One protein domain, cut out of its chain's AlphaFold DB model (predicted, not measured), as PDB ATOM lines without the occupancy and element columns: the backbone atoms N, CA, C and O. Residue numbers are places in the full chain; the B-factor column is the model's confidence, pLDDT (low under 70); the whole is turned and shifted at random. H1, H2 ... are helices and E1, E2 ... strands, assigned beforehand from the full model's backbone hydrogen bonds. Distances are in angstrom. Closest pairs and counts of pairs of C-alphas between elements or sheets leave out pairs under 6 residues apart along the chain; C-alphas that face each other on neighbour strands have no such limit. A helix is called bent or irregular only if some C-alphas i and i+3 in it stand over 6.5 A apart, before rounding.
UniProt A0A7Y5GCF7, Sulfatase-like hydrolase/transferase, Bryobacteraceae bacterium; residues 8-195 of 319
ATOM      1  N   ASN A   8     179.882  -1.956 306.387       94.19
ATOM      2  CA  ASN A   8     179.392  -1.297 305.174       94.19
ATOM      3  C   ASN A   8     179.832  -1.971 303.863       94.19
ATOM      4  O   ASN A   8     179.157  -1.817 302.852       94.19
ATOM      5  N   THR A   9     180.924  -2.746 303.851       92.81
ATOM      6  CA  THR A   9     181.312  -3.567 302.684       92.81
ATOM      7  C   THR A   9     180.676  -4.960 302.709       92.81
ATOM      8  O   THR A   9     180.903  -5.761 301.804       92.81
ATOM      9  N   ARG A  10     179.871  -5.259 303.737       92.06
ATOM     10  CA  ARG A  10     179.183  -6.537 303.973       92.06
ATOM     11  C   ARG A  10     177.656  -6.392 303.990       92.06
ATOM     12  O   ARG A  10     176.972  -7.226 304.569       92.06
ATOM     13  N   GLY A  11     177.130  -5.344 303.351       92.50
ATOM     14  CA  GLY A  11     175.691  -5.148 303.147       92.50
ATOM     15  C   GLY A  11     174.971  -4.327 304.220       92.50
ATOM     16  O   GLY A  11     173.757  -4.185 304.132       92.50
ATOM     17  N   TYR A  12     175.679  -3.766 305.206       95.31
ATOM     18  CA  TYR A  12     175.072  -2.841 306.167       95.31
ATOM     19  C   TYR A  12     175.067  -1.407 305.626       95.31
ATOM     20  O   TYR A  12     176.124  -0.825 305.386       95.31
ATOM     21  N   ASP A  13     173.890  -0.794 305.511       94.94
ATOM     22  CA  ASP A  13     173.775   0.621 305.121       94.94
ATOM     23  C   ASP A  13     174.405   1.555 306.165       94.94
ATOM     24  O   ASP A  13     175.006   2.578 305.832       94.94
ATOM     25  N   HIS A  14     174.299   1.177 307.443       95.19
ATOM     26  CA  HIS A  14     174.780   1.951 308.580       95.19
ATOM     27  C   HIS A  14     175.479   1.064 309.609       95.19
ATOM     28  O   HIS A  14     175.027  -0.042 309.901       95.19
ATOM     29  N   PHE A  15     176.551   1.581 310.205       97.00
ATOM     30  CA  PHE A  15     177.266   0.937 311.296       97.00
ATOM     31  C   PHE A  15     177.697   1.952 312.350       97.00
ATOM     32  O   PHE A  15     178.171   3.033 312.012       97.00
ATOM     33  N   TYR A  16     177.568   1.582 313.622       97.69
ATOM     34  CA  TYR A  16     178.141   2.336 314.725       97.69
ATOM     35  C   TYR A  16     178.638   1.394 315.821       97.69
ATOM     36  O   TYR A  16     177.842   0.635 316.371       97.69
ATOM     37  N   GLY A  17     179.933   1.428 316.143       97.06
ATOM     38  CA  GLY A  17     180.499   0.570 317.189       97.06
ATOM     39  C   GLY A  17     181.976   0.232 317.000       97.06
ATOM     40  O   GLY A  17     182.765   1.040 316.508       97.06
ATOM     41  N   TYR A  18     182.361  -0.974 317.422       95.94
ATOM     42  CA  TYR A  18     183.741  -1.458 317.394       95.94
ATOM     43  C   TYR A  18     184.054  -2.268 316.134       95.94
ATOM     44  O   TYR A  18     183.277  -3.122 315.722       95.94
ATOM     45  N   LEU A  19     185.246  -2.071 315.566       93.31
ATOM     46  CA  LEU A  19     185.782  -2.901 314.473       93.31
ATOM     47  C   LEU A  19     186.929  -3.824 314.915       93.31
ATOM     48  O   LEU A  19     187.583  -4.445 314.078       93.31
ATOM     49  N   ASN A  20     187.235  -3.864 316.212       90.12
ATOM     50  CA  ASN A  20     188.366  -4.602 316.758       90.12
ATOM     51  C   ASN A  20     188.004  -5.178 318.134       90.12
ATOM     52  O   ASN A  20     187.511  -4.446 318.989       90.12
ATOM     53  N   GLN A  21     188.284  -6.467 318.338       88.81
ATOM     54  CA  GLN A  21     187.918  -7.189 319.562       88.81
ATOM     55  C   GLN A  21     188.664  -6.699 320.812       88.81
ATOM     56  O   GLN A  21     188.040  -6.478 321.840       88.81
ATOM     57  N   LEU A  22     189.962  -6.385 320.702       89.56
ATOM     58  CA  LEU A  22     190.722  -5.811 321.820       89.56
ATOM     59  C   LEU A  22     190.196  -4.422 322.195       89.56
ATOM     60  O   LEU A  22     190.128  -4.074 323.368       89.56
ATOM     61  N   HIS A  23     189.797  -3.627 321.199       94.06
ATOM     62  CA  HIS A  23     189.188  -2.322 321.447       94.06
ATOM     63  C   HIS A  23     187.817  -2.453 322.129       94.06
ATOM     64  O   HIS A  23     187.505  -1.655 323.012       94.06
ATOM     65  N   ALA A  24     187.035  -3.472 321.763       95.31
ATOM     66  CA  ALA A  24     185.708  -3.731 322.319       95.31
ATOM     67  C   ALA A  24     185.717  -4.094 323.815       95.31
ATOM     68  O   ALA A  24     184.673  -4.002 324.451       95.31
ATOM     69  N   HIS A  25     186.871  -4.442 324.401       95.00
ATOM     70  CA  HIS A  25     186.998  -4.622 325.851       95.00
ATOM     71  C   HIS A  25     186.922  -3.305 326.640       95.00
ATOM     72  O   HIS A  25     186.642  -3.341 327.830       95.00
ATOM     73  N   ASN A  26     187.203  -2.149 326.025       95.00
ATOM     74  CA  ASN A  26     187.210  -0.861 326.722       95.00
ATOM     75  C   ASN A  26     185.880  -0.132 326.539       95.00
ATOM     76  O   ASN A  26     185.603   0.364 325.444       95.00
ATOM     77  N   TYR A  27     185.108   0.025 327.617       96.81
ATOM     78  CA  TYR A  27     183.791   0.665 327.538       96.81
ATOM     79  C   TYR A  27     183.798   2.191 327.602       96.81
ATOM     80  O   TYR A  27     182.764   2.816 327.345       96.81
ATOM     81  N   TYR A  28     184.969   2.791 327.815       97.06
ATOM     82  CA  TYR A  28     185.212   4.227 327.677       97.06
ATOM     83  C   TYR A  28     186.319   4.476 326.642       97.06
ATOM     84  O   TYR A  28     187.413   4.945 326.981       97.06
ATOM     85  N   PRO A  29     186.078   4.121 325.365       96.56
ATOM     86  CA  PRO A  29     187.092   4.227 324.332       96.56
ATOM     87  C   PRO A  29     187.336   5.682 323.922       96.56
ATOM     88  O   PRO A  29     186.503   6.560 324.151       96.56
ATOM     89  N   SER A  30     188.476   5.947 323.279       96.44
ATOM     90  CA  SER A  30     188.798   7.272 322.724       96.44
ATOM     91  C   SER A  30     188.037   7.591 321.436       96.44
ATOM     92  O   SER A  30     187.974   8.756 321.038       96.44
ATOM     93  N   HIS A  31     187.488   6.570 320.777       96.94
ATOM     94  CA  HIS A  31     186.693   6.674 319.560       96.94
ATOM     95  C   HIS A  31     185.791   5.444 319.400       96.94
ATOM     96  O   HIS A  31     186.055   4.381 319.958       96.94
ATOM     97  N   LEU A  32     184.755   5.581 318.584       97.31
ATOM     98  CA  LEU A  32     184.050   4.470 317.946       97.31
ATOM     99  C   LEU A  32     184.113   4.665 316.429       97.31
ATOM    100  O   LEU A  32     184.677   5.643 315.943       97.31
ATOM    101  N   TRP A  33     183.545   3.738 315.671       96.44
ATOM    102  CA  TRP A  33     183.402   3.873 314.226       96.44
ATOM    103  C   TRP A  33     181.971   4.263 313.898       96.44
ATOM    104  O   TRP A  33     181.058   3.586 314.356       96.44
ATOM    105  N   ASP A  34     181.781   5.322 313.114       96.50
ATOM    106  CA  ASP A  34     180.520   5.640 312.439       96.50
ATOM    107  C   ASP A  34     180.723   5.388 310.946       96.50
ATOM    108  O   ASP A  34     181.373   6.152 310.222       96.50
ATOM    109  N   ASN A  35     180.222   4.243 310.498       94.38
ATOM    110  CA  ASN A  35     180.560   3.639 309.220       94.38
ATOM    111  C   ASN A  35     182.082   3.467 309.070       94.38
ATOM    112  O   ASN A  35     182.713   2.728 309.826       94.38
ATOM    113  N   GLN A  36     182.679   4.149 308.092       92.25
ATOM    114  CA  GLN A  36     184.114   4.098 307.810       92.25
ATOM    115  C   GLN A  36     184.894   5.254 308.452       92.25
ATOM    116  O   GLN A  36     186.100   5.352 308.247       92.25
ATOM    117  N   ASN A  37     184.223   6.114 309.224       93.88
ATOM    118  CA  ASN A  37     184.837   7.267 309.873       93.88
ATOM    119  C   ASN A  37     185.048   7.003 311.364       93.88
ATOM    120  O   ASN A  37     184.200   6.405 312.029       93.88
ATOM    121  N   GLU A  38     186.151   7.507 311.906       94.75
ATOM    122  CA  GLU A  38     186.375   7.526 313.349       94.75
ATOM    123  C   GLU A  38     185.526   8.627 313.994       94.75
ATOM    124  O   GLU A  38     185.662   9.813 313.693       94.75
ATOM    125  N   ALA A  39     184.644   8.230 314.905       96.56
ATOM    126  CA  ALA A  39     183.880   9.121 315.760       96.56
ATOM    127  C   ALA A  39     184.633   9.295 317.086       96.56
ATOM    128  O   ALA A  39     184.501   8.474 317.997       96.56
ATOM    129  N   PHE A  40     185.452  10.345 317.186       97.31
ATOM    130  CA  PHE A  40     186.227  10.631 318.397       97.31
ATOM    131  C   PHE A  40     185.327  10.955 319.594       97.31
ATOM    132  O   PHE A  40     184.446  11.811 319.525       97.31
ATOM    133  N   LEU A  41     185.610  10.300 320.716       97.62
ATOM    134  CA  LEU A  41     184.956  10.491 322.007       97.62
ATOM    135  C   LEU A  41     185.872  11.325 322.904       97.62
ATOM    136  O   LEU A  41     186.530  10.819 323.817       97.62
ATOM    137  N   THR A  42     185.983  12.616 322.589       96.44
ATOM    138  CA  THR A  42     186.928  13.536 323.246       96.44
ATOM    139  C   THR A  42     186.669  13.689 324.742       96.44
ATOM    140  O   THR A  42     187.600  13.937 325.504       96.44
ATOM    141  N   GLU A  43     185.439  13.460 325.202       96.56
ATOM    142  CA  GLU A  43     185.098  13.483 326.626       96.56
ATOM    143  C   GLU A  43     185.591  12.246 327.396       96.56
ATOM    144  O   GLU A  43     185.528  12.230 328.624       96.56
ATOM    145  N   ASN A  44     186.099  11.220 326.707       97.12
ATOM    146  CA  ASN A  44     186.826  10.106 327.322       97.12
ATOM    147  C   ASN A  44     188.343  10.330 327.350       97.12
ATOM    148  O   ASN A  44     189.057   9.588 328.030       97.12
ATOM    149  N   TRP A  45     188.858  11.334 326.632       93.06
ATOM    150  CA  TRP A  45     190.293  11.601 326.582       93.06
ATOM    151  C   TRP A  45     190.836  11.971 327.960       93.06
ATOM    152  O   TRP A  45     190.104  12.407 328.847       93.06
ATOM    153  N   PHE A  46     192.137  11.745 328.154       92.38
ATOM    154  CA  PHE A  46     192.798  11.935 329.449       92.38
ATOM    155  C   PHE A  46     192.089  11.190 330.599       92.38
ATOM    156  O   PHE A  46     192.070  11.659 331.734       92.38
ATOM    157  N   ASN A  47     191.504  10.022 330.293       86.88
ATOM    158  CA  ASN A  47     190.829   9.130 331.240       86.88
ATOM    159  C   ASN A  47     189.631   9.768 331.980       86.88
ATOM    160  O   ASN A  47     189.327   9.406 333.113       86.88
ATOM    161  N   GLN A  48     188.937  10.708 331.335       94.00
ATOM    162  CA  GLN A  48     187.757  11.382 331.892       94.00
ATOM    163  C   GLN A  48     186.520  10.468 331.987       94.00
ATOM    164  O   GLN A  48     185.664  10.714 332.832       94.00
ATOM    165  N   ARG A  49     186.438   9.411 331.158       94.50
ATOM    166  CA  ARG A  49     185.413   8.343 331.211       94.50
ATOM    167  C   ARG A  49     183.962   8.852 331.302       94.50
ATOM    168  O   ARG A  49     183.176   8.369 332.112       94.50
ATOM    169  N   LYS A  50     183.596   9.831 330.473       96.62
ATOM    170  CA  LYS A  50     182.254  10.445 330.475       96.62
ATOM    171  C   LYS A  50     181.269   9.799 329.506       96.62
ATOM    172  O   LYS A  50     180.064   9.917 329.692       96.62
ATOM    173  N   GLN A  51     181.764   9.130 328.470       97.62
ATOM    174  CA  GLN A  51     180.948   8.564 327.401       97.62
ATOM    175  C   GLN A  51     181.047   7.039 327.420       97.62
ATOM    176  O   GLN A  51     182.047   6.463 326.988       97.62
ATOM    177  N   TYR A  52     179.995   6.392 327.920       97.81
ATOM    178  CA  TYR A  52     179.902   4.939 328.008       97.81
ATOM    179  C   TYR A  52     179.422   4.349 326.679       97.81
ATOM    180  O   TYR A  52     178.316   4.623 326.216       97.81
ATOM    181  N   SER A  53     180.269   3.558 326.031       97.81
ATOM    182  CA  SER A  53     180.027   3.058 324.671       97.81
ATOM    183  C   SER A  53     178.739   2.234 324.494       97.81
ATOM    184  O   SER A  53     178.074   2.479 323.481       97.81
ATOM    185  N   PRO A  54     178.285   1.370 325.435       97.75
ATOM    186  CA  PRO A  54     176.959   0.757 325.332       97.75
ATOM    187  C   PRO A  54     175.810   1.771 325.246       97.75
ATOM    188  O   PRO A  54     174.906   1.582 324.435       97.75
ATOM    189  N   ASP A  55     175.863   2.889 325.991       97.88
ATOM    190  CA  ASP A  55     174.857   3.961 325.882       97.88
ATOM    191  C   ASP A  55     174.878   4.598 324.486       97.88
ATOM    192  O   ASP A  55     173.832   4.941 323.932       97.88
ATOM    193  N   LEU A  56     176.067   4.803 323.908       98.25
ATOM    194  CA  LEU A  56     176.205   5.416 322.584       98.25
ATOM    195  C   LEU A  56     175.614   4.516 321.493       98.25
ATOM    196  O   LEU A  56     174.852   4.988 320.647       98.25
ATOM    197  N   ILE A  57     175.944   3.222 321.535       98.19
ATOM    198  CA  ILE A  57     175.459   2.217 320.581       98.19
ATOM    199  C   ILE A  57     173.942   2.060 320.704       98.19
ATOM    200  O   ILE A  57     173.236   2.136 319.695       98.19
ATOM    201  N   HIS A  58     173.423   1.940 321.929       98.50
ATOM    202  CA  HIS A  58     171.986   1.833 322.174       98.50
ATOM    203  C   HIS A  58     171.221   3.066 321.664       98.50
ATOM    204  O   HIS A  58     170.241   2.941 320.927       98.50
ATOM    205  N   ARG A  59     171.715   4.280 321.948       98.19
ATOM    206  CA  ARG A  59     171.106   5.516 321.429       98.19
ATOM    207  C   ARG A  59     171.092   5.571 319.904       98.19
ATOM    208  O   ARG A  59     170.125   6.073 319.330       98.19
ATOM    209  N   ARG A  60     172.122   5.048 319.231       97.56
ATOM    210  CA  ARG A  60     172.146   4.964 317.763       97.56
ATOM    211  C   ARG A  60     171.080   4.000 317.236       97.56
ATOM    212  O   ARG A  60     170.430   4.322 316.243       97.56
ATOM    213  N   ALA A  61     170.862   2.875 317.917       97.75
ATOM    214  CA  ALA A  61     169.805   1.921 317.588       97.75
ATOM    215  C   ALA A  61     168.402   2.528 317.752       97.75
ATOM    216  O   ALA A  61     167.579   2.426 316.842       97.75
ATOM    217  N   LEU A  62     168.146   3.234 318.857       98.12
ATOM    218  CA  LEU A  62     166.882   3.951 319.051       98.12
ATOM    219  C   LEU A  62     166.685   5.035 317.993       98.12
ATOM    220  O   LEU A  62     165.639   5.083 317.355       98.12
ATOM    221  N   HIS A  63     167.705   5.858 317.735       96.69
ATOM    222  CA  HIS A  63     167.635   6.882 316.693       96.69
ATOM    223  C   HIS A  63     167.307   6.289 315.318       96.69
ATOM    224  O   HIS A  63     166.523   6.878 314.574       96.69
ATOM    225  N   PHE A  64     167.870   5.120 314.996       96.12
ATOM    226  CA  PHE A  64     167.508   4.363 313.806       96.12
ATOM    227  C   PHE A  64     166.013   4.009 313.838       96.12
ATOM    228  O   PHE A  64     165.296   4.351 312.902       96.12
ATOM    229  N   LEU A  65     165.499   3.382 314.894       95.88
ATOM    230  CA  LEU A  65     164.087   2.980 314.958       95.88
ATOM    231  C   LEU A  65     163.099   4.159 314.923       95.88
ATOM    232  O   LEU A  65     162.008   4.000 314.385       95.88
ATOM    233  N   GLU A  66     163.484   5.343 315.404       93.50
ATOM    234  CA  GLU A  66     162.641   6.548 315.351       93.50
ATOM    235  C   GLU A  66     162.426   7.108 313.937       93.50
ATOM    236  O   GLU A  66     161.477   7.867 313.719       93.50
ATOM    237  N   GLN A  67     163.267   6.743 312.964       91.62
ATOM    238  CA  GLN A  67     163.104   7.196 311.581       91.62
ATOM    239  C   GLN A  67     161.869   6.565 310.930       91.62
ATOM    240  O   GLN A  67     161.525   5.415 311.209       91.62
ATOM    241  N   ASP A  68     161.221   7.289 310.018       87.12
ATOM    242  CA  ASP A  68     160.104   6.738 309.249       87.12
ATOM    243  C   ASP A  68     160.576   5.639 308.291       87.12
ATOM    244  O   ASP A  68     161.622   5.736 307.643       87.12
ATOM    245  N   ARG A  69     159.797   4.554 308.215       85.44
ATOM    246  CA  ARG A  69     160.182   3.329 307.506       85.44
ATOM    247  C   ARG A  69     159.214   3.011 306.379       85.44
ATOM    248  O   ARG A  69     158.110   2.540 306.611       85.44
ATOM    249  N   ALA A  70     159.684   3.209 305.149       86.50
ATOM    250  CA  ALA A  70     159.019   2.714 303.943       86.50
ATOM    251  C   ALA A  70     159.579   1.361 303.461       86.50
ATOM    252  O   ALA A  70     158.925   0.658 302.697       86.50
ATOM    253  N   LYS A  71     160.800   1.006 303.880       91.69
ATOM    254  CA  LYS A  71     161.502  -0.222 303.480       91.69
ATOM    255  C   LYS A  71     161.684  -1.155 304.684       91.69
ATOM    256  O   LYS A  71     161.859  -0.642 305.794       91.69
ATOM    257  N   PRO A  72     161.676  -2.488 304.481       94.56
ATOM    258  CA  PRO A  72     162.072  -3.430 305.523       94.56
ATOM    259  C   PRO A  72     163.520  -3.168 305.951       94.56
ATOM    260  O   PRO A  72     164.314  -2.622 305.183       94.56
ATOM    261  N   PHE A  73     163.860  -3.550 307.179       95.94
ATOM    262  CA  PHE A  73     165.198  -3.372 307.730       95.94
ATOM    263  C   PHE A  73     165.697  -4.651 308.396       95.94
ATOM    264  O   PHE A  73     164.913  -5.494 308.829       95.94
ATOM    265  N   PHE A  74     167.015  -4.737 308.531       96.56
ATOM    266  CA  PHE A  74     167.693  -5.677 309.407       96.56
ATOM    267  C   PHE A  74     168.546  -4.872 310.389       96.56
ATOM    268  O   PHE A  74     169.359  -4.046 309.973       96.56
ATOM    269  N   LEU A  75     168.323  -5.073 311.688       97.19
ATOM    270  CA  LEU A  75     169.055  -4.396 312.755       97.19
ATOM    271  C   LEU A  75     169.762  -5.445 313.610       97.19
ATOM    272  O   LEU A  75     169.114  -6.188 314.342       97.19
ATOM    273  N   TYR A  76     171.089  -5.484 313.519       97.44
ATOM    274  CA  TYR A  76     171.925  -6.358 314.334       97.44
ATOM    275  C   TYR A  76     172.567  -5.557 315.469       97.44
ATOM    276  O   TYR A  76     173.415  -4.697 315.228       97.44
ATOM    277  N   LEU A  77     172.142  -5.826 316.706       97.19
ATOM    278  CA  LEU A  77     172.656  -5.180 317.913       97.19
ATOM    279  C   LEU A  77     173.557  -6.147 318.679       97.19
ATOM    280  O   LEU A  77     173.103  -6.879 319.553       97.19
ATOM    281  N   ALA A  78     174.845  -6.133 318.345       95.81
ATOM    282  CA  ALA A  78     175.869  -6.861 319.084       95.81
ATOM    283  C   ALA A  78     176.305  -6.045 320.311       95.81
ATOM    284  O   ALA A  78     177.318  -5.342 320.274       95.81
ATOM    285  N   TYR A  79     175.502  -6.077 321.377       95.81
ATOM    286  CA  TYR A  79     175.892  -5.469 322.648       95.81
ATOM    287  C   TYR A  79     177.174  -6.117 323.173       95.81
ATOM    288  O   TYR A  79     177.342  -7.329 323.101       95.81
ATOM    289  N   THR A  80     178.083  -5.298 323.701       95.25
ATOM    290  CA  THR A  80     179.327  -5.796 324.298       95.25
ATOM    291  C   THR A  80     179.114  -6.272 325.731       95.25
ATOM    292  O   THR A  80     179.748  -7.231 326.157       95.25
ATOM    293  N   ILE A  81     178.191  -5.648 326.470       96.50
ATOM    294  CA  ILE A  81     177.803  -6.097 327.810       96.50
ATOM    295  C   ILE A  81     177.092  -7.464 327.743       96.50
ATOM    296  O   ILE A  81     176.294  -7.675 326.831       96.50
ATOM    297  N   PRO A  82     177.336  -8.376 328.702       97.00
ATOM    298  CA  PRO A  82     178.101  -8.174 329.934       97.00
ATOM    299  C   PRO A  82     179.589  -8.555 329.836       97.00
ATOM    300  O   PRO A  82     180.197  -8.797 330.867       97.00
ATOM    301  N   HIS A  83     180.214  -8.620 328.653       97.06
ATOM    302  CA  HIS A  83     181.624  -9.015 328.558       97.06
ATOM    303  C   HIS A  83     182.535  -8.125 329.429       97.06
ATOM    304  O   HIS A  83     182.333  -6.915 329.548       97.06
ATOM    305  N   ALA A  84     183.573  -8.713 330.020       96.62
ATOM    306  CA  ALA A  84     184.533  -7.987 330.843       96.62
ATOM    307  C   ALA A  84     185.540  -7.153 330.029       96.62
ATOM    308  O   ALA A  84     185.974  -7.546 328.941       96.62
ATOM    309  N   ASN A  85     186.042  -6.077 330.637       96.56
ATOM    310  CA  ASN A  85     187.343  -5.515 330.297       96.56
ATOM    311  C   ASN A  85     188.447  -6.393 330.902       96.56
ATOM    312  O   ASN A  85     188.778  -6.302 332.090       96.56
ATOM    313  N   ASN A  86     189.023  -7.256 330.071       93.75
ATOM    314  CA  ASN A  86     190.044  -8.214 330.483       93.75
ATOM    315  C   ASN A  86     191.300  -7.540 331.045       93.75
ATOM    316  O   ASN A  86     191.878  -7.997 332.032       93.75
ATOM    317  N   GLU A  87     191.732  -6.453 330.415       93.81
ATOM    318  CA  GLU A  87     192.920  -5.695 330.791       93.81
ATOM    319  C   GLU A  87     192.742  -5.050 332.169       93.81
ATOM    320  O   GLU A  87     193.618  -5.165 333.030       93.81
ATOM    321  N   LEU A  88     191.586  -4.427 332.401       92.19
ATOM    322  CA  LEU A  88     191.260  -3.806 333.677       92.19
ATOM    323  C   LEU A  88     191.067  -4.851 334.776       92.19
ATOM    324  O   LEU A  88     191.564  -4.654 335.883       92.19
ATOM    325  N   GLY A  89     190.430  -5.982 334.460       94.81
ATOM    326  CA  GLY A  89     190.297  -7.114 335.375       94.81
ATOM    327  C   GLY A  89     191.650  -7.626 335.864       94.81
ATOM    328  O   GLY A  89     191.842  -7.788 337.066       94.81
ATOM    329  N   ARG A  90     192.632  -7.785 334.966       94.06
ATOM    330  CA  ARG A  90     194.001  -8.184 335.344       94.06
ATOM    331  C   ARG A  90     194.707  -7.153 336.227       94.06
ATOM    332  O   ARG A  90     195.496  -7.537 337.083       94.06
ATOM    333  N   TYR A  91     194.454  -5.864 336.009       92.75
ATOM    334  CA  TYR A  91     195.133  -4.789 336.741       92.75
ATOM    335  C   TYR A  91     194.471  -4.444 338.085       92.75
ATOM    336  O   TYR A  91     195.162  -4.074 339.029       92.75
ATOM    337  N   ARG A  92     193.138  -4.534 338.182       92.88
ATOM    338  CA  ARG A  92     192.350  -4.055 339.337       92.88
ATOM    339  C   ARG A  92     191.537  -5.133 340.048       92.88
ATOM    340  O   ARG A  92     190.914  -4.827 341.057       92.88
ATOM    341  N   GLY A  93     191.477  -6.350 339.511       94.75
ATOM    342  CA  GLY A  93     190.607  -7.419 340.013       94.75
ATOM    343  C   GLY A  93     189.125  -7.264 339.647       94.75
ATOM    344  O   GLY A  93     188.351  -8.177 339.903       94.75
ATOM    345  N   ASN A  94     188.729  -6.147 339.027       96.38
ATOM    346  CA  ASN A  94     187.374  -5.905 338.534       96.38
ATOM    347  C   ASN A  94     187.438  -5.285 337.129       96.38
ATOM    348  O   ASN A  94     187.893  -4.153 336.948       96.38
ATOM    349  N   GLY A  95     187.014  -6.064 336.137       97.00
ATOM    350  CA  GLY A  95     186.899  -5.678 334.731       97.00
ATOM    351  C   GLY A  95     185.464  -5.388 334.296       97.00
ATOM    352  O   GLY A  95     185.238  -5.071 333.131       97.00
ATOM    353  N   MET A  96     184.490  -5.486 335.199       97.50
ATOM    354  CA  MET A  96     183.082  -5.233 334.914       97.50
ATOM    355  C   MET A  96     182.839  -3.718 334.931       97.50
ATOM    356  O   MET A  96     182.365  -3.142 335.908       97.50
ATOM    357  N   GLU A  97     183.245  -3.047 333.850       95.69
ATOM    358  CA  GLU A  97     183.157  -1.593 333.692       95.69
ATOM    359  C   GLU A  97     181.717  -1.095 333.510       95.69
ATOM    360  O   GLU A  97     181.158  -1.151 332.419       95.69
ATOM    361  N   ILE A  98     181.120  -0.520 334.547       96.69
ATOM    362  CA  ILE A  98     179.779   0.073 334.488       96.69
ATOM    363  C   ILE A  98     179.811   1.481 335.117       96.69
ATOM    364  O   ILE A  98     180.599   1.690 336.044       96.69
ATOM    365  N   PRO A  99     179.027   2.467 334.624       96.38
ATOM    366  CA  PRO A  99     178.976   3.801 335.229       96.38
ATOM    367  C   PRO A  99     178.501   3.789 336.686       96.38
ATOM    368  O   PRO A  99     179.031   4.521 337.519       96.38
ATOM    369  N   ASP A 100     177.520   2.940 336.980       95.62
ATOM    370  CA  ASP A 100     176.966   2.708 338.304       95.62
ATOM    371  C   ASP A 100     176.447   1.269 338.395       95.62
ATOM    372  O   ASP A 100     176.116   0.650 337.387       95.62
ATOM    373  N   ASN A 101     176.387   0.725 339.607       97.19
ATOM    374  CA  ASN A 101     175.885  -0.625 339.840       97.19
ATOM    375  C   ASN A 101     174.496  -0.643 340.486       97.19
ATOM    376  O   ASN A 101     174.149  -1.599 341.181       97.19
ATOM    377  N   ALA A 102     173.691   0.406 340.291       96.31
ATOM    378  CA  ALA A 102     172.311   0.401 340.747       96.31
ATOM    379  C   ALA A 102     171.486  -0.643 339.956       96.31
ATOM    380  O   ALA A 102     171.773  -0.915 338.791       96.31
ATOM    381  N   PRO A 103     170.454  -1.253 340.567       96.81
ATOM    382  CA  PRO A 103     169.992  -1.069 341.947       96.81
ATOM    383  C   PRO A 103     170.778  -1.895 342.991       96.81
ATOM    384  O   PRO A 103     170.343  -2.017 344.136       96.81
ATOM    385  N   PHE A 104     171.917  -2.488 342.628       98.25
ATOM    386  CA  PHE A 104     172.663  -3.429 343.469       98.25
ATOM    387  C   PHE A 104     173.712  -2.783 344.382       98.25
ATOM    388  O   PHE A 104     174.297  -3.486 345.204       98.25
ATOM    389  N   SER A 105     173.922  -1.464 344.314       96.75
ATOM    390  CA  SER A 105     174.952  -0.749 345.089       96.75
ATOM    391  C   SER A 105     174.931  -1.074 346.588       96.75
ATOM    392  O   SER A 105     175.981  -1.291 347.195       96.75
ATOM    393  N   GLY A 106     173.732  -1.172 347.175       97.19
ATOM    394  CA  GLY A 106     173.527  -1.481 348.595       97.19
ATOM    395  C   GLY A 106     173.489  -2.971 348.954       97.19
ATOM    396  O   GLY A 106     173.260  -3.295 350.116       97.19
ATOM    397  N   ARG A 107     173.659  -3.889 347.994       97.62
ATOM    398  CA  ARG A 107     173.704  -5.335 348.268       97.62
ATOM    399  C   ARG A 107     175.015  -5.709 348.960       97.62
ATOM    400  O   ARG A 107     176.051  -5.098 348.702       97.62
ATOM    401  N   ASP A 108     174.989  -6.740 349.793       97.62
ATOM    402  CA  ASP A 108     176.200  -7.325 350.382       97.62
ATOM    403  C   ASP A 108     176.799  -8.381 349.437       97.62
ATOM    404  O   ASP A 108     176.774  -9.579 349.703       97.62
ATOM    405  N   TRP A 109     177.224  -7.927 348.257       98.06
ATOM    406  CA  TRP A 109     177.848  -8.740 347.208       98.06
ATOM    407  C   TRP A 109     179.251  -8.202 346.910       98.06
ATOM    408  O   TRP A 109     179.490  -7.004 347.115       98.06
ATOM    409  N   PRO A 110     180.172  -9.024 346.374       97.56
ATOM    410  CA  PRO A 110     181.411  -8.507 345.811       97.56
ATOM    411  C   PRO A 110     181.119  -7.430 344.756       97.56
ATOM    412  O   PRO A 110     180.162  -7.539 343.990       97.56
ATOM    413  N   GLU A 111     181.950  -6.387 344.699       97.56
ATOM    414  CA  GLU A 111     181.730  -5.253 343.787       97.56
ATOM    415  C   GLU A 111     181.639  -5.698 342.319       97.56
ATOM    416  O   GLU A 111     180.803  -5.206 341.565       97.56
ATOM    417  N   THR A 112     182.455  -6.678 341.925       97.50
ATOM    418  CA  THR A 112     182.427  -7.255 340.579       97.50
ATOM    419  C   THR A 112     181.066  -7.868 340.238       97.50
ATOM    420  O   THR A 112     180.573  -7.668 339.130       97.50
ATOM    421  N   GLU A 113     180.409  -8.516 341.203       98.31
ATOM    422  CA  GLU A 113     179.098  -9.145 341.012       98.31
ATOM    423  C   GLU A 113     177.959  -8.128 340.968       98.31
ATOM    424  O   GLU A 113     177.029  -8.267 340.173       98.31
ATOM    425  N   LYS A 114     178.054  -7.038 341.742       98.56
ATOM    426  CA  LYS A 114     177.136  -5.895 341.590       98.56
ATOM    427  C   LYS A 114     177.234  -5.300 340.190       98.56
ATOM    428  O   LYS A 114     176.213  -5.005 339.573       98.56
ATOM    429  N   ASN A 115     178.457  -5.134 339.690       98.38
ATOM    430  CA  ASN A 115     178.700  -4.560 338.373       98.38
ATOM    431  C   ASN A 115     178.212  -5.483 337.249       98.38
ATOM    432  O   ASN A 115     177.571  -5.005 336.314       98.38
ATOM    433  N   PHE A 116     178.464  -6.792 337.350       98.38
ATOM    434  CA  PHE A 116     177.941  -7.793 336.416       98.38
ATOM    435  C   PHE A 116     176.409  -7.780 336.383       98.38
ATOM    436  O   PHE A 116     175.813  -7.628 335.315       98.38
ATOM    437  N   ALA A 117     175.757  -7.833 337.549       98.38
ATOM    438  CA  ALA A 117     174.300  -7.782 337.638       98.38
ATOM    439  C   ALA A 117     173.727  -6.481 337.045       98.38
ATOM    440  O   ALA A 117     172.704  -6.509 336.352       98.38
ATOM    441  N   ALA A 118     174.400  -5.344 337.256       98.50
ATOM    442  CA  ALA A 118     174.011  -4.063 336.672       98.50
ATOM    443  C   ALA A 118     174.147  -4.050 335.142       98.50
ATOM    444  O   ALA A 118     173.255  -3.546 334.461       98.50
ATOM    445  N   MET A 119     175.196  -4.660 334.578       98.50
ATOM    446  CA  MET A 119     175.326  -4.829 333.125       98.50
ATOM    447  C   MET A 119     174.190  -5.662 332.533       98.50
ATOM    448  O   MET A 119     173.586  -5.244 331.548       98.50
ATOM    449  N   VAL A 120     173.871  -6.811 333.138       98.12
ATOM    450  CA  VAL A 120     172.769  -7.674 332.678       98.12
ATOM    451  C   VAL A 120     171.428  -6.942 332.778       98.12
ATOM    452  O   VAL A 120     170.657  -6.932 331.824       98.12
ATOM    453  N   THR A 121     171.181  -6.241 333.889       98.25
ATOM    454  CA  THR A 121     169.974  -5.412 334.083       98.25
ATOM    455  C   THR A 121     169.875  -4.299 333.039       98.25
ATOM    456  O   THR A 121     168.796  -4.005 332.527       98.25
ATOM    457  N   ARG A 122     171.006  -3.682 332.682       97.75
ATOM    458  CA  ARG A 122     171.069  -2.652 331.642       97.75
ATOM    459  C   ARG A 122     170.747  -3.233 330.262       97.75
ATOM    460  O   ARG A 122     170.019  -2.596 329.511       97.75
ATOM    461  N   LEU A 123     171.255  -4.425 329.945       98.00
ATOM    462  CA  LEU A 123     170.948  -5.129 328.697       98.00
ATOM    463  C   LEU A 123     169.454  -5.475 328.589       98.00
ATOM    464  O   LEU A 123     168.866  -5.277 327.529       98.00
ATOM    465  N   ASP A 124     168.839  -5.940 329.681       98.44
ATOM    466  CA  ASP A 124     167.398  -6.213 329.751       98.44
ATOM    467  C   ASP A 124     166.564  -4.945 329.497       98.44
ATOM    468  O   ASP A 124     165.702  -4.928 328.613       98.44
ATOM    469  N   ARG A 125     166.894  -3.839 330.181       98.06
ATOM    470  CA  ARG A 125     166.268  -2.530 329.935       98.06
ATOM    471  C   ARG A 125     166.415  -2.100 328.475       98.06
ATOM    472  O   ARG A 125     165.424  -1.736 327.850       98.06
ATOM    473  N   ASP A 126     167.629  -2.165 327.929       98.25
ATOM    474  CA  ASP A 126     167.914  -1.759 326.551       98.25
ATOM    475  C   ASP A 126     167.131  -2.634 325.540       98.25
ATOM    476  O   ASP A 126     166.680  -2.136 324.508       98.25
ATOM    477  N   ALA A 127     166.904  -3.923 325.820       98.31
ATOM    478  CA  ALA A 127     166.018  -4.769 325.011       98.31
ATOM    479  C   ALA A 127     164.546  -4.319 325.101       98.31
ATOM    480  O   ALA A 127     163.850  -4.273 324.080       98.31
ATOM    481  N   GLY A 128     164.085  -3.938 326.296       98.50
ATOM    482  CA  GLY A 128     162.771  -3.328 326.517       98.50
ATOM    483  C   GLY A 128     162.573  -2.037 325.715       98.50
ATOM    484  O   GLY A 128     161.576  -1.905 325.003       98.50
ATOM    485  N   ASP A 129     163.561  -1.141 325.736       98.62
ATOM    486  CA  ASP A 129     163.538   0.129 325.002       98.62
ATOM    487  C   ASP A 129     163.383  -0.086 323.483       98.62
ATOM    488  O   ASP A 129     162.630   0.631 322.815       98.62
ATOM    489  N   ILE A 130     164.034  -1.117 322.925       98.50
ATOM    490  CA  ILE A 130     163.874  -1.511 321.516       98.50
ATOM    491  C   ILE A 130     162.443  -1.980 321.230       98.50
ATOM    492  O   ILE A 130     161.832  -1.534 320.255       98.50
ATOM    493  N   LEU A 131     161.888  -2.860 322.069       98.44
ATOM    494  CA  LEU A 131     160.518  -3.358 321.904       98.44
ATOM    495  C   LEU A 131     159.488  -2.225 321.989       98.44
ATOM    496  O   LEU A 131     158.530  -2.194 321.212       98.44
ATOM    497  N   ASP A 132     159.685  -1.273 322.894       98.44
ATOM    498  CA  ASP A 132     158.782  -0.138 323.048       98.44
ATOM    499  C   ASP A 132     158.924   0.876 321.909       98.44
ATOM    500  O   ASP A 132     157.913   1.411 321.446       98.44
ATOM    501  N   ALA A 133     160.129   1.087 321.371       98.06
ATOM    502  CA  ALA A 133     160.318   1.864 320.146       98.06
ATOM    503  C   ALA A 133     159.582   1.235 318.948       98.06
ATOM    504  O   ALA A 133     158.858   1.938 318.236       98.06
ATOM    505  N   LEU A 134     159.679  -0.089 318.765       97.56
ATOM    506  CA  LEU A 134     158.950  -0.808 317.711       97.56
ATOM    507  C   LEU A 134     157.430  -0.633 317.839       97.56
ATOM    508  O   LEU A 134     156.756  -0.385 316.836       97.56
ATOM    509  N   LYS A 135     156.879  -0.712 319.059       97.00
ATOM    510  CA  LYS A 135     155.449  -0.465 319.314       97.00
ATOM    511  C   LYS A 135     155.058   0.980 319.018       97.00
ATOM    512  O   LYS A 135     154.103   1.201 318.279       97.00
ATOM    513  N   ARG A 136     155.797   1.963 319.553       96.88
ATOM    514  CA  ARG A 136     155.511   3.399 319.359       96.88
ATOM    515  C   ARG A 136     155.516   3.797 317.885       96.88
ATOM    516  O   ARG A 136     154.696   4.616 317.480       96.88
ATOM    517  N   LYS A 137     156.401   3.203 317.080       96.19
ATOM    518  CA  LYS A 137     156.502   3.452 315.632       96.19
ATOM    519  C   LYS A 137     155.578   2.571 314.785       96.19
ATOM    520  O   LYS A 137     155.620   2.661 313.562       96.19
ATOM    521  N   GLY A 138     154.752   1.721 315.403       95.38
ATOM    522  CA  GLY A 138     153.826   0.833 314.693       95.38
ATOM    523  C   GLY A 138     154.507  -0.283 313.889       95.38
ATOM    524  O   GLY A 138     153.879  -0.882 313.022       95.38
ATOM    525  N   LEU A 139     155.780  -0.579 314.167       96.44
ATOM    526  CA  LEU A 139     156.587  -1.582 313.459       96.44
ATOM    527  C   LEU A 139     156.467  -2.985 314.071       96.44
ATOM    528  O   LEU A 139     156.826  -3.974 313.433       96.44
ATOM    529  N   ASP A 140     155.950  -3.077 315.297       96.19
ATOM    530  CA  ASP A 140     155.962  -4.286 316.127       96.19
ATOM    531  C   ASP A 140     155.345  -5.524 315.448       96.19
ATOM    532  O   ASP A 140     155.944  -6.594 315.418       96.19
ATOM    533  N   SER A 141     154.172  -5.378 314.824       96.50
ATOM    534  CA  SER A 141     153.468  -6.502 314.175       96.50
ATOM    535  C   SER A 141     154.172  -7.057 312.927       96.50
ATOM    536  O   SER A 141     153.913  -8.189 312.516       96.50
ATOM    537  N   ASN A 142     155.085  -6.285 312.332       95.62
ATOM    538  CA  ASN A 142     155.835  -6.663 311.135       95.62
ATOM    539  C   ASN A 142     157.343  -6.784 311.403       95.62
ATOM    540  O   ASN A 142     158.148  -6.653 310.484       95.62
ATOM    541  N   THR A 143     157.729  -7.013 312.660       97.50
ATOM    542  CA  THR A 143     159.126  -7.197 313.055       97.50
ATOM    543  C   THR A 143     159.278  -8.512 313.809       97.50
ATOM    544  O   THR A 143     158.620  -8.735 314.825       97.50
ATOM    545  N   LEU A 144     160.180  -9.371 313.331       98.38
ATOM    546  CA  LEU A 144     160.709 -10.473 314.126       98.38
ATOM    547  C   LEU A 144     161.824  -9.929 315.025       98.38
ATOM    548  O   LEU A 144     162.875  -9.521 314.537       98.38
ATOM    549  N   PHE A 145     161.594  -9.936 316.333       98.44
ATOM    550  CA  PHE A 145     162.615  -9.656 317.337       98.44
ATOM    551  C   PHE A 145     163.237 -10.970 317.814       98.44
ATOM    552  O   PHE A 145     162.507 -11.893 318.176       98.44
ATOM    553  N   VAL A 146     164.569 -11.037 317.841       98.19
ATOM    554  CA  VAL A 146     165.337 -12.174 318.365       98.19
ATOM    555  C   VAL A 146     166.334 -11.667 319.400       98.19
ATOM    556  O   VAL A 146     167.027 -10.682 319.153       98.19
ATOM    557  N   PHE A 147     166.423 -12.355 320.535       98.25
ATOM    558  CA  PHE A 147     167.438 -12.141 321.563       98.25
ATOM    559  C   PHE A 147     168.180 -13.452 321.822       98.25
ATOM    560  O   PHE A 147     167.543 -14.494 321.980       98.25
ATOM    561  N   SER A 148     169.510 -13.400 321.865       97.62
ATOM    562  CA  SER A 148     170.367 -14.554 322.144       97.62
ATOM    563  C   SER A 148     171.705 -14.114 322.740       97.62
ATOM    564  O   SER A 148     172.053 -12.937 322.662       97.62
ATOM    565  N   SER A 149     172.461 -15.067 323.287       97.38
ATOM    566  CA  SER A 149     173.897 -14.920 323.584       97.38
ATOM    567  C   SER A 149     174.751 -15.569 322.483       97.38
ATOM    568  O   SER A 149     174.236 -16.388 321.718       97.38
ATOM    569  N   ASP A 150     176.033 -15.208 322.396       96.44
ATOM    570  CA  ASP A 150     177.019 -15.791 321.471       96.44
ATOM    571  C   ASP A 150     177.731 -17.029 322.052       96.44
ATOM    572  O   ASP A 150     178.105 -17.934 321.308       96.44
ATOM    573  N   ASN A 151     177.871 -17.099 323.378       97.56
ATOM    574  CA  ASN A 151     178.368 -18.255 324.127       97.56
ATOM    575  C   ASN A 151     177.813 -18.291 325.564       97.56
ATOM    576  O   ASN A 151     177.084 -17.390 325.993       97.56
ATOM    577  N   GLY A 152     178.178 -19.336 326.311       97.88
ATOM    578  CA  GLY A 152     177.902 -19.478 327.743       97.88
ATOM    579  C   GLY A 152     178.559 -18.408 328.631       97.88
ATOM    580  O   GLY A 152     179.301 -17.558 328.124       97.88
ATOM    581  N   PRO A 153     178.313 -18.432 329.957       97.56
ATOM    582  CA  PRO A 153     178.821 -17.425 330.883       97.56
ATOM    583  C   PRO A 153     180.345 -17.464 330.975       97.56
ATOM    584  O   PRO A 153     180.995 -18.412 330.540       97.56
ATOM    585  N   HIS A 154     180.935 -16.418 331.533       96.75
ATOM    586  CA  HIS A 154     182.375 -16.194 331.492       96.75
ATOM    587  C   HIS A 154     182.917 -15.978 332.913       96.75
ATOM    588  O   HIS A 154     182.151 -15.688 333.820       96.75
ATOM    589  N   ARG A 155     184.230 -16.110 333.125       96.31
ATOM    590  CA  ARG A 155     184.884 -15.836 334.434       96.31
ATOM    591  C   ARG A 155     185.879 -14.676 334.383       96.31
ATOM    592  O   ARG A 155     186.642 -14.400 335.305       96.31
ATOM    593  N   GLU A 156     185.957 -14.048 333.222       95.31
ATOM    594  CA  GLU A 156     186.808 -12.910 332.954       95.31
ATOM    595  C   GLU A 156     186.414 -11.691 333.796       95.31
ATOM    596  O   GLU A 156     185.285 -11.567 334.263       95.31
ATOM    597  N   GLY A 157     187.354 -10.762 333.988       94.81
ATOM    598  CA  GLY A 157     187.075  -9.520 334.715       94.81
ATOM    599  C   GLY A 157     186.899  -9.676 336.224       94.81
ATOM    600  O   GLY A 157     186.491  -8.710 336.859       94.81
ATOM    601  N   GLY A 158     187.214 -10.844 336.791       94.94
ATOM    602  CA  GLY A 158     187.017 -11.139 338.212       94.94
ATOM    603  C   GLY A 158     185.589 -11.553 338.571       94.94
ATOM    604  O   GLY A 158     185.285 -11.619 339.756       94.94
ATOM    605  N   HIS A 159     184.728 -11.768 337.571       96.50
ATOM    606  CA  HIS A 159     183.388 -12.313 337.763       96.50
ATOM    607  C   HIS A 159     183.464 -13.813 338.075       96.50
ATOM    608  O   HIS A 159     184.234 -14.544 337.443       96.50
ATOM    609  N   ASP A 160     182.654 -14.258 339.027       97.00
ATOM    610  CA  ASP A 160     182.443 -15.660 339.348       97.00
ATOM    611  C   ASP A 160     181.095 -16.155 338.784       97.00
ATOM    612  O   ASP A 160     180.039 -15.801 339.318       97.00
ATOM    613  N   PRO A 161     181.091 -16.999 337.733       96.38
ATOM    614  CA  PRO A 161     179.851 -17.490 337.142       96.38
ATOM    615  C   PRO A 161     179.019 -18.357 338.104       96.38
ATOM    616  O   PRO A 161     177.806 -18.454 337.899       96.38
ATOM    617  N   GLU A 162     179.623 -18.942 339.150       97.19
ATOM    618  CA  GLU A 162     178.907 -19.731 340.164       97.19
ATOM    619  C   GLU A 162     178.058 -18.847 341.091       97.19
ATOM    620  O   GLU A 162     177.020 -19.294 341.579       97.19
ATOM    621  N   PHE A 163     178.436 -17.577 341.291       97.88
ATOM    622  CA  PHE A 163     177.771 -16.673 342.236       97.88
ATOM    623  C   PHE A 163     176.279 -16.474 341.931       97.88
ATOM    624  O   PHE A 163     175.454 -16.401 342.845       97.88
ATOM    625  N   PHE A 164     175.930 -16.408 340.643       96.75
ATOM    626  CA  PHE A 164     174.553 -16.277 340.159       96.75
ATOM    627  C   PHE A 164     174.005 -17.549 339.505       96.75
ATOM    628  O   PHE A 164     172.945 -17.481 338.887       96.75
ATOM    629  N   ASP A 165     174.703 -18.685 339.621       96.69
ATOM    630  CA  ASP A 165     174.341 -19.927 338.924       96.69
ATOM    631  C   ASP A 165     174.157 -19.702 337.403       96.69
ATOM    632  O   ASP A 165     173.146 -20.053 336.794       96.69
ATOM    633  N   SER A 166     175.130 -19.027 336.777       96.12
ATOM    634  CA  SER A 166     174.963 -18.395 335.453       96.12
ATOM    635  C   SER A 166     174.744 -19.380 334.296       96.12
ATOM    636  O   SER A 166     174.216 -19.006 333.248       96.12
ATOM    637  N   ASN A 167     175.169 -20.631 334.460       95.50
ATOM    638  CA  ASN A 167     174.960 -21.749 333.534       95.50
ATOM    639  C   ASN A 167     173.925 -22.761 334.060       95.50
ATOM    640  O   ASN A 167     173.658 -23.757 333.382       95.50
ATOM    641  N   GLY A 168     173.314 -22.513 335.223       96.50
ATOM    642  CA  GLY A 168     172.332 -23.399 335.838       96.50
ATOM    643  C   GLY A 168     172.840 -24.844 335.957       96.50
ATOM    644  O   GLY A 168     174.001 -25.082 336.287       96.50
ATOM    645  N   PRO A 169     172.015 -25.852 335.609       96.88
ATOM    646  CA  PRO A 169     172.415 -27.255 335.713       96.88
ATOM    647  C   PRO A 169     173.423 -27.694 334.639       96.88
ATOM    648  O   PRO A 169     173.810 -28.860 334.627       96.88
ATOM    649  N   LEU A 170     173.791 -26.821 333.695       98.38
ATOM    650  CA  LEU A 170     174.646 -27.172 332.564       98.38
ATOM    651  C   LEU A 170     176.115 -27.174 332.981       98.38
ATOM    652  O   LEU A 170     176.560 -26.319 333.741       98.38
ATOM    653  N   ARG A 171     176.911 -28.090 332.432       98.19
ATOM    654  CA  ARG A 171     178.344 -28.168 332.733       98.19
ATOM    655  C   ARG A 171     179.169 -27.234 331.857       98.19
ATOM    656  O   ARG A 171     178.927 -27.117 330.661       98.19
ATOM    657  N   GLY A 172     180.219 -26.665 332.439       97.81
ATOM    658  CA  GLY A 172     181.192 -25.842 331.723       97.81
ATOM    659  C   GLY A 172     180.722 -24.409 331.502       97.81
ATOM    660  O   GLY A 172     179.598 -24.040 331.826       97.81
ATOM    661  N   ILE A 173     181.623 -23.594 330.972       97.81
ATOM    662  CA  ILE A 173     181.401 -22.168 330.713       97.81
ATOM    663  C   ILE A 173     182.000 -21.793 329.346       97.81
ATOM    664  O   ILE A 173     182.409 -22.662 328.575       97.81
ATOM    665  N   LYS A 174     182.083 -20.502 329.015       97.38
ATOM    666  CA  LYS A 174     182.771 -19.989 327.820       97.38
ATOM    667  C   LYS A 174     184.106 -20.718 327.576       97.38
ATOM    668  O   LYS A 174     184.936 -20.811 328.479       97.38
ATOM    669  N   ARG A 175     184.323 -21.163 326.326       96.00
ATOM    670  CA  ARG A 175     185.452 -21.997 325.823       96.00
ATOM    671  C   ARG A 175     185.368 -23.500 326.112       96.00
ATOM    672  O   ARG A 175     186.219 -24.259 325.626       96.00
ATOM    673  N   ASP A 176     184.365 -23.946 326.853       97.38
ATOM    674  CA  ASP A 176     184.031 -25.361 326.948       97.38
ATOM    675  C   ASP A 176     183.051 -25.760 325.842       97.38
ATOM    676  O   ASP A 176     182.261 -24.951 325.363       97.38
ATOM    677  N   LEU A 177     183.111 -27.029 325.431       98.19
ATOM    678  CA  LEU A 177     182.155 -27.616 324.482       98.19
ATOM    679  C   LEU A 177     181.065 -28.450 325.181       98.19
ATOM    680  O   LEU A 177     180.238 -29.087 324.525       98.19
ATOM    681  N   TYR A 178     181.050 -28.427 326.514       98.62
ATOM    682  CA  TYR A 178     179.905 -28.832 327.330       98.62
ATOM    683  C   TYR A 178     178.763 -27.814 327.177       98.62
ATOM    684  O   TYR A 178     178.985 -26.696 326.710       98.62
ATOM    685  N   ASP A 179     177.530 -28.199 327.504       98.19
ATOM    686  CA  ASP A 179     176.329 -27.406 327.218       98.19
ATOM    687  C   ASP A 179     176.366 -26.044 327.915       98.19
ATOM    688  O   ASP A 179     175.901 -25.070 327.339       98.19
ATOM    689  N   GLY A 180     177.005 -25.911 329.075       98.31
ATOM    690  CA  GLY A 180     177.171 -24.616 329.736       98.31
ATOM    691  C   GLY A 180     178.066 -23.641 328.964       98.31
ATOM    692  O   GLY A 180     177.987 -22.443 329.195       98.31
ATOM    693  N   GLY A 181     178.874 -24.109 328.004       97.94
ATOM    694  CA  GLY A 181     179.669 -23.255 327.116       97.94
ATOM    695  C   GLY A 181     178.996 -22.890 325.788       97.94
ATOM    696  O   GLY A 181     179.297 -21.827 325.237       97.94
ATOM    697  N   ILE A 182     178.087 -23.733 325.278       97.75
ATOM    698  CA  ILE A 182     177.519 -23.610 323.917       97.75
ATOM    699  C   ILE A 182     175.988 -23.507 323.856       97.75
ATOM    700  O   ILE A 182     175.453 -23.063 322.840       97.75
ATOM    701  N   ARG A 183     175.263 -23.894 324.909       97.75
ATOM    702  CA  ARG A 183     173.806 -23.758 324.996       97.75
ATOM    703  C   ARG A 183     173.476 -22.410 325.625       97.75
ATOM    704  O   ARG A 183     173.784 -22.150 326.782       97.75
ATOM    705  N   VAL A 184     172.833 -21.555 324.840       97.38
ATOM    706  CA  VAL A 184     172.569 -20.151 325.172       97.38
ATOM    707  C   VAL A 184     171.068 -19.859 325.213       97.38
ATOM    708  O   VAL A 184     170.292 -20.588 324.587       97.38
ATOM    709  N   PRO A 185     170.624 -18.806 325.928       96.44
ATOM    710  CA  PRO A 185     169.241 -18.354 325.838       96.44
ATOM    711  C   PRO A 185     168.913 -17.943 324.402       96.44
ATOM    712  O   PRO A 185     169.727 -17.301 323.746       96.44
ATOM    713  N   PHE A 186     167.705 -18.269 323.945       97.38
ATOM    714  CA  PHE A 186     167.169 -17.807 322.669       97.38
ATOM    715  C   PHE A 186     165.686 -17.470 322.823       97.38
ATOM    716  O   PHE A 186     164.879 -18.316 323.207       97.38
ATOM    717  N   LEU A 187     165.324 -16.228 322.516       97.50
ATOM    718  CA  LEU A 187     163.951 -15.734 322.542       97.50
ATOM    719  C   LEU A 187     163.608 -15.158 321.175       97.50
ATOM    720  O   LEU A 187     164.382 -14.388 320.611       97.50
ATOM    721  N   ALA A 188     162.421 -15.482 320.671       97.62
ATOM    722  CA  ALA A 188     161.894 -14.919 319.439       97.62
ATOM    723  C   ALA A 188     160.472 -14.400 319.657       97.62
ATOM    724  O   ALA A 188     159.638 -15.060 320.280       97.62
ATOM    725  N   ARG A 189     160.185 -13.211 319.129       98.06
ATOM    726  CA  ARG A 189     158.881 -12.563 319.251       98.06
ATOM    727  C   ARG A 189     158.479 -11.933 317.926       98.06
ATOM    728  O   ARG A 189     159.186 -11.085 317.399       98.06
ATOM    729  N   TRP A 190     157.302 -12.313 317.437       98.25
ATOM    730  CA  TRP A 190     156.675 -11.708 316.265       98.25
ATOM    731  C   TRP A 190     155.148 -11.726 316.436       98.25
ATOM    732  O   TRP A 190     154.509 -12.759 316.199       98.25
ATOM    733  N   PRO A 191     154.546 -10.618 316.908       98.00
ATOM    734  CA  PRO A 191     153.118 -10.551 317.201       98.00
ATOM    735  C   PRO A 191     152.249 -10.953 316.005       98.00
ATOM    736  O   PRO A 191     152.437 -10.467 314.894       98.00
ATOM    737  N   GLY A 192     151.295 -11.857 316.239       96.38
ATOM    738  CA  GLY A 192     150.397 -12.375 315.200       96.38
ATOM    739  C   GLY A 192     151.010 -13.434 314.275       96.38
ATOM    740  O   GLY A 192     150.300 -13.953 313.416       96.38
ATOM    741  N   ARG A 193     152.296 -13.779 314.440       97.56
ATOM    742  CA  ARG A 193     152.989 -14.815 313.650       97.56
ATOM    743  C   ARG A 193     153.554 -15.937 314.516       97.56
ATOM    744  O   ARG A 193     153.277 -17.099 314.248       97.56
ATOM    745  N   ILE A 194     154.308 -15.592 315.561       97.69
ATOM    746  CA  ILE A 194     154.843 -16.550 316.535       97.69
ATOM    747  C   ILE A 194     153.827 -16.708 317.679       97.69
ATOM    748  O   ILE A 194     153.408 -15.695 318.251       97.69
ATOM    749  N   PRO A 195     153.422 -17.940 318.047       95.62
ATOM    750  CA  PRO A 195     152.554 -18.165 319.200       95.62
ATOM    751  C   PRO A 195     153.175 -17.639 320.504       95.62
ATOM    752  O   PRO A 195     154.266 -18.050 320.895       95.62
TER     753      PRO A 195
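AT A GLANCE: This is residues 8 to 195 of the 319 residues of the protein "Sulfatase-like hydrolase/transferase" of Bryobacteraceae bacterium (UniProt A0A7Y5GCF7). A long helix, H5, runs through the body, with the shorter H3 side by side with part of it and the extended stretch 72 to 80 passing between H3 and E3. A small sheet of E3 and E4 lies on one side of the domain, and the hairpin of E1 and E2, followed by H2, lies on the opposite side; long links without named elements fill much of the rest. The printed part has 188 residues, under half of them in named elements, in the order H1 E1 E2 H2 H3 H4 H5 E3 H6 E4. The class is mixed, helices and strands, with two antiparallel two-stranded sheets. The whole is compact, with a radius of gyration of the C-alphas of 17.7 A and spans of 49 by 45 by 35 A.

IN THESE COORDINATES: Begin at Asn 8 and read on to H1, residues 21 to 24, with C-alpha 21 at (187.918, -7.189, 319.562). Next come E1, residues 31 to 34, E2, residues 37 to 40, and H2, residues 42 to 47, which is irregular: C-alphas 43 and 46 are 8.3 A apart. H3, residues 53 to 66, is 20.0 A long, and H4, residues 86 to 92, is 10.1 A. Find C-alpha 111 at (181.730, -5.253, 343.787); from there H5 runs 36.9 A to C-alpha 136 at (155.511, 3.399, 319.359). Then follow E3, residues 145 to 148, H6, residues 179 to 182, and E4, residues 186 to 189, ending at C-alpha 189 at (158.881, -12.563, 319.251).

HOW THE PARTS SIT: Look first at the hairpin E1 and E2, antiparallel at 145 degrees, where N 34 and O 37 are 2.9 A apart. Residues 16 to 17 pair antiparallel with residues 33 to 34 of E1. H3 touches residues 126 to 134 of H5, the same way at a shallow tilt of 9 degrees; the closest C-alphas, of Leu 65 and Ala 133, are 6.5 A apart. H5 and E3 are near each other, with 6 pairs of C-alphas within 10 A. E3 and E4 are antiparallel at 172 degrees, with N 147 and O 187 2.9 A apart. H4 and H5 are apart. In H3, H4 and H5 every O i to N i+4 pair is within hydrogen-bond range; in H2 0 of 2 are, beside 2 of 3 O i to N i+3 pairs, and H1 and H6 are too short for an O i to N i+4 pair.

THE WHOLE: The two C-alphas farthest apart, of Phe 46 and Pro 195, are 51.3 A apart. The printed part has no cut. The links H3 to H4, H4 to H5 and E3 to H6 are long, the last with 30 residues. The mean pLDDT of the printed part is 96.3, and no printed residue is under 70.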